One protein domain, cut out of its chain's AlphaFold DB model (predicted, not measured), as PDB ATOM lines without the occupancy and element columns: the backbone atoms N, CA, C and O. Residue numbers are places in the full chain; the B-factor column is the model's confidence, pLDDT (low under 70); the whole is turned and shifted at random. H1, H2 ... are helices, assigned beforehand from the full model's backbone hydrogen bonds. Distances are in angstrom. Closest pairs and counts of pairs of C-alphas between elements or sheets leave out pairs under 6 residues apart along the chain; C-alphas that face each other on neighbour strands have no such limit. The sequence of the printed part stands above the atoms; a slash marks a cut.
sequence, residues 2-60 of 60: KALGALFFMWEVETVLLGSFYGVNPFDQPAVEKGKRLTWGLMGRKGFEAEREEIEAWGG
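What this domain is: This is residues 2 to 60 of the 60 residues of the protein "Glucose-6-phosphate isomerase" of Deltaproteobacteria bacterium (UniProt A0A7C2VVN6). Three helices are strung out along an elongated, open path: the long H1 makes one end, an arm whose residues 2 to 14 stand free, and at the other end H2 and H3 meet as a corner. Between H1 and H2 the chain is a thin bridge without contact between the two helices. The printed part has 59 residues, with H1, H2 and H3 in that order and no named strand; the class is all helix. It is extended, with a radius of gyration of the C-alphas of 18.3 A, and spans 50 by 26 by 18 A.

Where its parts are: H1, residues 2 to 21, starts at C-alpha 2 (-54.450, 12.657, 33.455) and measures 28.6 A. H2, residues 30 to 42, measures 18.5 A. H3, residues 49 to 58, measures 14.6 A and ends at C-alpha 58 (-10.031, 13.444, 55.359).

How they stand to each other: H1 is apart from H2 and from H3. H2 touches H3 with residues 37 to 42 alone; their closest C-alphas, of Gly 41 and Arg 52, are 4.4 A apart. Their lines are about perpendicular, at 85 degrees. In H1, H2 and H3 every O i to N i+4 pair is within hydrogen-bond range.

The domain as a whole: The C-alphas farthest apart, of Lys 2 and Gly 60, are 55.0 A apart. The printed part has no cut, and both links are short. Residue 60 alone has pLDDT under 70.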
ATOM      1  N   LYS A   2     -55.012  12.072  34.696       95.38
ATOM      2  CA  LYS A   2     -54.450  12.657  33.455       95.38
ATOM      3  C   LYS A   2     -53.710  13.987  33.659       95.38
ATOM      4  O   LYS A   2     -52.586  14.119  33.202       95.38
ATOM      5  N   ALA A   3     -54.311  14.934  34.380       97.50
ATOM      6  CA  ALA A   3     -53.684  16.233  34.645       97.50
ATOM      7  C   ALA A   3     -52.400  16.109  35.485       97.50
ATOM      8  O   ALA A   3     -51.413  16.771  35.195       97.50
ATOM      9  N   LEU A   4     -52.393  15.214  36.479       98.12
ATOM     10  CA  LEU A   4     -51.214  14.973  37.313       98.12
ATOM     11  C   LEU A   4     -50.074  14.318  36.519       98.12
ATOM     12  O   LEU A   4     -48.930  14.726  36.652       98.12
ATOM     13  N   GLY A   5     -50.390  13.351  35.650       98.38
ATOM     14  CA  GLY A   5     -49.393  12.750  34.759       98.38
ATOM     15  C   GLY A   5     -48.810  13.759  33.766       98.38
ATOM     16  O   GLY A   5     -47.602  13.781  33.562       98.38
ATOM     17  N   ALA A   6     -49.646  14.637  33.202       98.38
ATOM     18  CA  ALA A   6     -49.180  15.715  32.329       98.38
ATOM     19  C   ALA A   6     -48.269  16.707  33.070       98.38
ATOM     20  O   ALA A   6     -47.275  17.154  32.503       98.38
ATOM     21  N   LEU A   7     -48.577  17.016  34.334       98.44
ATOM     22  CA  LEU A   7     -47.740  17.874  35.170       98.44
ATOM     23  C   LEU A   7     -46.368  17.242  35.451       98.44
ATOM     24  O   LEU A   7     -45.358  17.921  35.306       98.44
ATOM     25  N   PHE A   8     -46.317  15.953  35.803       98.62
ATOM     26  CA  PHE A   8     -45.038  15.259  35.997       98.62
ATOM     27  C   PHE A   8     -44.207  15.229  34.718       98.62
ATOM     28  O   PHE A   8     -43.043  15.613  34.753       98.62
ATOM     29  N   PHE A   9     -44.820  14.885  33.584       98.44
ATOM     30  CA  PHE A   9     -44.119  14.873  32.301       98.44
ATOM     31  C   PHE A   9     -43.577  16.259  31.919       98.44
ATOM     32  O   PHE A   9     -42.459  16.379  31.425       98.44
ATOM     33  N   MET A  10     -44.347  17.322  32.182       98.56
ATOM     34  CA  MET A  10     -43.893  18.696  31.968       98.56
ATOM     35  C   MET A  10     -42.613  18.994  32.765       98.56
ATOM     36  O   MET A  10     -41.653  19.496  32.187       98.56
ATOM     37  N   TRP A  11     -42.571  18.643  34.054       98.50
ATOM     38  CA  TRP A  11     -41.387  18.857  34.896       98.50
ATOM     39  C   TRP A  11     -40.200  17.955  34.539       98.50
ATOM     40  O   TRP A  11     -39.054  18.394  34.632       98.50
ATOM     41  N   GLU A  12     -40.443  16.718  34.099       98.44
ATOM     42  CA  GLU A  12     -39.392  15.828  33.588       98.44
ATOM     43  C   GLU A  12     -38.705  16.448  32.362       98.44
ATOM     44  O   GLU A  12     -37.478  16.553  32.323       98.44
ATOM     45  N   VAL A  13     -39.490  16.934  31.391       98.38
ATOM     46  CA  VAL A  13     -38.964  17.605  30.191       98.38
ATOM     47  C   VAL A  13     -38.227  18.894  30.556       98.38
ATOM     48  O   VAL A  13     -37.122  19.123  30.066       98.38
ATOM     49  N   GLU A  14     -38.804  19.721  31.431       98.50
ATOM     50  CA  GLU A  14     -38.172  20.954  31.911       98.50
ATOM     51  C   GLU A  14     -36.805  20.675  32.553       98.50
ATOM     52  O   GLU A  14     -35.817  21.323  32.208       98.50
ATOM     53  N   THR A  15     -36.715  19.659  33.415       98.06
ATOM     54  CA  THR A  15     -35.465  19.274  34.090       98.06
ATOM     55  C   THR A  15     -34.378  18.874  33.090       98.06
ATOM     56  O   THR A  15     -33.229  19.300  33.219       98.06
ATOM     57  N   VAL A  16     -34.730  18.100  32.058       98.31
ATOM     58  CA  VAL A  16     -33.785  17.686  31.007       98.31
ATOM     59  C   VAL A  16     -33.280  18.885  30.204       98.31
ATOM     60  O   VAL A  16     -32.079  18.992  29.941       98.31
ATOM     61  N   LEU A  17     -34.178  19.803  29.836       98.38
ATOM     62  CA  LEU A  17     -33.817  21.023  29.111       98.38
ATOM     63  C   LEU A  17     -32.874  21.901  29.937       98.38
ATOM     64  O   LEU A  17     -31.859  22.366  29.417       98.38
ATOM     65  N   LEU A  18     -33.176  22.086  31.223       98.31
ATOM     66  CA  LEU A  18     -32.331  22.851  32.133       98.31
ATOM     67  C   LEU A  18     -30.963  22.196  32.333       98.31
ATOM     68  O   LEU A  18     -29.966  22.910  32.331       98.31
ATOM     69  N   GLY A  19     -30.883  20.865  32.437       97.75
ATOM     70  CA  GLY A  19     -29.601  20.155  32.500       97.75
ATOM     71  C   GLY A  19     -28.697  20.521  31.321       97.75
ATOM     72  O   GLY A  19     -27.590  21.022  31.519       97.75
ATOM     73  N   SER A  20     -29.220  20.397  30.097       94.81
ATOM     74  CA  SER A  20     -28.502  20.798  28.880       94.81
ATOM     75  C   SER A  20     -28.104  22.279  28.899       94.81
ATOM     76  O   SER A  20     -26.955  22.616  28.616       94.81
ATOM     77  N   PHE A  21     -29.022  23.165  29.301       98.19
ATOM     78  CA  PHE A  21     -28.767  24.605  29.386       98.19
ATOM     79  C   PHE A  21     -27.648  24.960  30.376       98.19
ATOM     80  O   PHE A  21     -26.823  25.826  30.092       98.19
ATOM     81  N   TYR A  22     -27.585  24.270  31.515       97.94
ATOM     82  CA  TYR A  22     -26.551  24.468  32.532       97.94
ATOM     83  C   TYR A  22     -25.263  23.676  32.267       97.94
ATOM     84  O   TYR A  22     -24.336  23.748  33.073       97.94
ATOM     85  N   GLY A  23     -25.173  22.925  31.162       97.19
ATOM     86  CA  GLY A  23     -24.016  22.075  30.870       97.19
ATOM     87  C   GLY A  23     -23.853  20.911  31.855       97.19
ATOM     88  O   GLY A  23     -22.744  20.417  32.051       97.19
ATOM     89  N   VAL A  24     -24.947  20.483  32.485       96.81
ATOM     90  CA  VAL A  24     -25.012  19.349  33.412       96.81
ATOM     91  C   VAL A  24     -25.678  18.180  32.697       96.81
ATOM     92  O   VAL A  24     -26.692  18.350  32.027       96.81
ATOM     93  N   ASN A  25     -25.148  16.971  32.853       96.38
ATOM     94  CA  ASN A  25     -25.829  15.778  32.368       96.38
ATOM     95  C   ASN A  25     -26.996  15.428  33.314       96.38
ATOM     96  O   ASN A  25     -26.744  15.028  34.447       96.38
ATOM     97  N   PRO A  26     -28.270  15.544  32.892       96.19
ATOM     98  CA  PRO A  26     -29.406  15.307  33.783       96.19
ATOM     99  C   PRO A  26     -29.674  13.815  34.042       96.19
ATOM    100  O   PRO A  26     -30.583  13.486  34.801       96.19
ATOM    101  N   PHE A  27     -28.926  12.910  33.400       96.69
ATOM    102  CA  PHE A  27     -29.153  11.463  33.452       96.69
ATOM    103  C   PHE A  27     -28.052  10.682  34.179       96.69
ATOM    104  O   PHE A  27     -28.111   9.451  34.209       96.69
ATOM    105  N   ASP A  28     -27.044  11.351  34.746       96.31
ATOM    106  CA  ASP A  28     -26.029  10.701  35.575       96.31
ATOM    107  C   ASP A  28     -26.174  11.021  37.071       96.31
ATOM    108  O   ASP A  28     -27.006  11.818  37.499       96.31
ATOM    109  N   GLN A  29     -25.413  10.292  37.891       96.44
ATOM    110  CA  GLN A  29     -25.470  10.390  39.351       96.44
ATOM    111  C   GLN A  29     -24.154   9.953  40.029       96.44
ATOM    112  O   GLN A  29     -24.155   9.079  40.904       96.44
ATOM    113  N   PRO A  30     -22.997  10.535  39.659       95.56
ATOM    114  CA  PRO A  30     -21.693  10.092  40.163       95.56
ATOM    115  C   PRO A  30     -21.580  10.185  41.692       95.56
ATOM    116  O   PRO A  30     -21.025   9.292  42.336       95.56
ATOM    117  N   ALA A  31     -22.159  11.229  42.294       94.50
ATOM    118  CA  ALA A  31     -22.149  11.422  43.741       94.50
ATOM    119  C   ALA A  31     -22.918  10.321  44.495       94.50
ATOM    120  O   ALA A  31     -22.511   9.937  45.590       94.50
ATOM    121  N   VAL A  32     -23.988   9.774  43.905       96.94
ATOM    122  CA  VAL A  32     -24.793   8.706  44.521       96.94
ATOM    123  C   VAL A  32     -23.981   7.420  44.622       96.94
ATOM    124  O   VAL A  32     -23.911   6.811  45.691       96.94
ATOM    125  N   GLU A  33     -23.329   7.019  43.531       96.31
ATOM    126  CA  GLU A  33     -22.501   5.812  43.534       96.31
ATOM    127  C   GLU A  33     -21.260   5.986  44.411       96.31
ATOM    128  O   GLU A  33     -20.940   5.086  45.190       96.31
ATOM    129  N   LYS A  34     -20.614   7.161  44.386       96.31
ATOM    130  CA  LYS A  34     -19.510   7.453  45.311       96.31
ATOM    131  C   LYS A  34     -19.967   7.362  46.770       96.31
ATOM    132  O   LYS A  34     -19.322   6.678  47.558       96.31
ATOM    133  N   GLY A  35     -21.107   7.959  47.123       96.50
ATOM    134  CA  GLY A  35     -21.665   7.901  48.478       96.50
ATOM    135  C   GLY A  35     -21.904   6.471  48.972       96.50
ATOM    136  O   GLY A  35     -21.544   6.135  50.104       96.50
ATOM    137  N   LYS A  36     -22.434   5.589  48.113       97.50
ATOM    138  CA  LYS A  36     -22.582   4.157  48.428       97.50
ATOM    139  C   LYS A  36     -21.237   3.485  48.703       97.50
ATOM    140  O   LYS A  36     -21.117   2.780  49.702       97.50
ATOM    141  N   ARG A  37     -20.226   3.716  47.856       97.44
ATOM    142  CA  ARG A  37     -18.887   3.120  48.013       97.44
ATOM    143  C   ARG A  37     -18.207   3.566  49.302       97.44
ATOM    144  O   ARG A  37     -17.733   2.716  50.051       97.44
ATOM    145  N   LEU A  38     -18.259   4.862  49.606       96.62
ATOM    146  CA  LEU A  38     -17.752   5.405  50.869       96.62
ATOM    147  C   LEU A  38     -18.461   4.772  52.075       96.62
ATOM    148  O   LEU A  38     -17.816   4.366  53.037       96.62
ATOM    149  N   THR A  39     -19.786   4.601  51.998       96.44
ATOM    150  CA  THR A  39     -20.567   3.940  53.058       96.44
ATOM    151  C   THR A  39     -20.136   2.484  53.246       96.44
ATOM    152  O   THR A  39     -19.991   2.022  54.374       96.44
ATOM    153  N   TRP A  40     -19.886   1.747  52.161       97.50
ATOM    154  CA  TRP A  40     -19.377   0.377  52.240       97.50
ATOM    155  C   TRP A  40     -17.967   0.299  52.836       97.50
ATOM    156  O   TRP A  40     -17.717  -0.607  53.634       97.50
ATOM    157  N   GLY A  41     -17.089   1.251  52.509       96.50
ATOM    158  CA  GLY A  41     -15.772   1.394  53.135       96.50
ATOM    159  C   GLY A  41     -15.875   1.636  54.644       96.50
ATOM    160  O   GLY A  41     -15.259   0.911  55.426       96.50
ATOM    161  N   LEU A  42     -16.744   2.562  55.072       95.12
ATOM    162  CA  LEU A  42     -17.028   2.828  56.493       95.12
ATOM    163  C   LEU A  42     -17.575   1.606  57.235       95.12
ATOM    164  O   LEU A  42     -17.242   1.377  58.394       95.12
ATOM    165  N   MET A  43     -18.407   0.800  56.572       96.81
ATOM    166  CA  MET A  43     -18.940  -0.443  57.134       96.81
ATOM    167  C   MET A  43     -17.923  -1.598  57.141       96.81
ATOM    168  O   MET A  43     -18.262  -2.701  57.567       96.81
ATOM    169  N   GLY A  44     -16.694  -1.385  56.655       94.75
ATOM    170  CA  GLY A  44     -15.650  -2.410  56.605       94.75
ATOM    171  C   GLY A  44     -15.950  -3.545  55.622       94.75
ATOM    172  O   GLY A  44     -15.518  -4.682  55.829       94.75
ATOM    173  N   ARG A  45     -16.725  -3.278  54.565       97.19
ATOM    174  CA  ARG A  45     -17.036  -4.279  53.541       97.19
ATOM    175  C   ARG A  45     -15.778  -4.596  52.727       97.19
ATOM    176  O   ARG A  45     -15.159  -3.689  52.181       97.19
ATOM    177  N   LYS A  46     -15.447  -5.885  52.587       96.19
ATOM    178  CA  LYS A  46     -14.316  -6.340  51.756       96.19
ATOM    179  C   LYS A  46     -14.414  -5.794  50.327       96.19
ATOM    180  O   LYS A  46     -15.485  -5.890  49.720       96.19
ATOM    181  N   GLY A  47     -13.301  -5.298  49.794       95.62
ATOM    182  CA  GLY A  47     -13.201  -4.712  48.453       95.62
ATOM    183  C   GLY A  47     -13.439  -3.199  48.389       95.62
ATOM    184  O   GLY A  47     -13.467  -2.658  47.285       95.62
ATOM    185  N   PHE A  48     -13.628  -2.535  49.536       96.81
ATOM    186  CA  PHE A  48     -13.779  -1.077  49.667       96.81
ATOM    187  C   PHE A  48     -12.734  -0.467  50.618       96.81
ATOM    188  O   PHE A  48     -12.976   0.544  51.279       96.81
ATOM    189  N   GLU A  49     -11.576  -1.117  50.742       97.19
ATOM    190  CA  GLU A  49     -10.479  -0.680  51.605       97.19
ATOM    191  C   GLU A  49      -9.912   0.673  51.148       97.19
ATOM    192  O   GLU A  49      -9.647   1.530  51.984       97.19
ATOM    193  N   ALA A  50      -9.833   0.909  49.833       96.44
ATOM    194  CA  ALA A  50      -9.383   2.184  49.275       96.44
ATOM    195  C   ALA A  50     -10.306   3.352  49.666       96.44
ATOM    196  O   ALA A  50      -9.833   4.426  50.024       96.44
ATOM    197  N   GLU A  51     -11.628   3.151  49.642       96.94
ATOM    198  CA  GLU A  51     -12.588   4.162  50.090       96.94
ATOM    199  C   GLU A  51     -12.498   4.425  51.589       96.94
ATOM    200  O   GLU A  51     -12.695   5.554  52.029       96.94
ATOM    201  N   ARG A  52     -12.206   3.395  52.388       94.94
ATOM    202  CA  ARG A  52     -11.974   3.572  53.821       94.94
ATOM    203  C   ARG A  52     -10.738   4.439  54.071       94.94
ATOM    204  O   ARG A  52     -10.823   5.372  54.865       94.94
ATOM    205  N   GLU A  53      -9.637   4.161  53.379       95.44
ATOM    206  CA  GLU A  53      -8.412   4.966  53.451       95.44
ATOM    207  C   GLU A  53      -8.652   6.412  52.986       95.44
ATOM    208  O   GLU A  53      -8.201   7.343  53.650       95.44
ATOM    209  N   GLU A  54      -9.412   6.620  51.898       95.00
ATOM    210  CA  GLU A  54      -9.803   7.959  51.420       95.00
ATOM    211  C   GLU A  54     -10.509   8.762  52.525       95.00
ATOM    212  O   GLU A  54     -10.190   9.931  52.732       95.00
ATOM    213  N   ILE A  55     -11.437   8.138  53.258       93.69
ATOM    214  CA  ILE A  55     -12.199   8.801  54.327       93.69
ATOM    215  C   ILE A  55     -11.334   9.058  55.562       93.69
ATOM    216  O   ILE A  55     -11.426  10.134  56.152       93.69
ATOM    217  N   GLU A  56     -10.498   8.097  55.965       93.06
ATOM    218  CA  GLU A  56      -9.572   8.270  57.093       93.06
ATOM    219  C   GLU A  56      -8.588   9.423  56.820       93.06
ATOM    220  O   GLU A  56      -8.319  10.223  57.716       93.06
ATOM    221  N   ALA A  57      -8.145   9.591  55.568       93.88
ATOM    222  CA  ALA A  57      -7.293  10.703  55.149       93.88
ATOM    223  C   ALA A  57      -7.979  12.083  55.211       93.88
ATOM    224  O   ALA A  57      -7.284  13.093  55.291       93.88
ATOM    225  N   TRP A  58      -9.316  12.167  55.190       91.12
ATOM    226  CA  TRP A  58     -10.031  13.444  55.359       91.12
ATOM    227  C   TRP A  58     -10.044  13.948  56.805       91.12
ATOM    228  O   TRP A  58     -10.276  15.134  57.031       91.12
ATOM    229  N   GLY A  59      -9.871  13.046  57.775       78.62
ATOM    230  CA  GLY A  59      -9.901  13.362  59.204       78.62
ATOM    231  C   GLY A  59      -8.529  13.613  59.837       78.62
ATOM    232  O   GLY A  59      -8.484  13.866  61.042       78.62
ATOM    233  N   GLY A  60      -7.445  13.494  59.060       52.50
ATOM    234  CA  GLY A  60      -6.054  13.703  59.484       52.50
ATOM    235  C   GLY A  60      -5.547  15.125  59.290       52.50
ATOM    236  O   GLY A  60      -6.019  15.808  58.354       52.50
TER     237      GLY A  60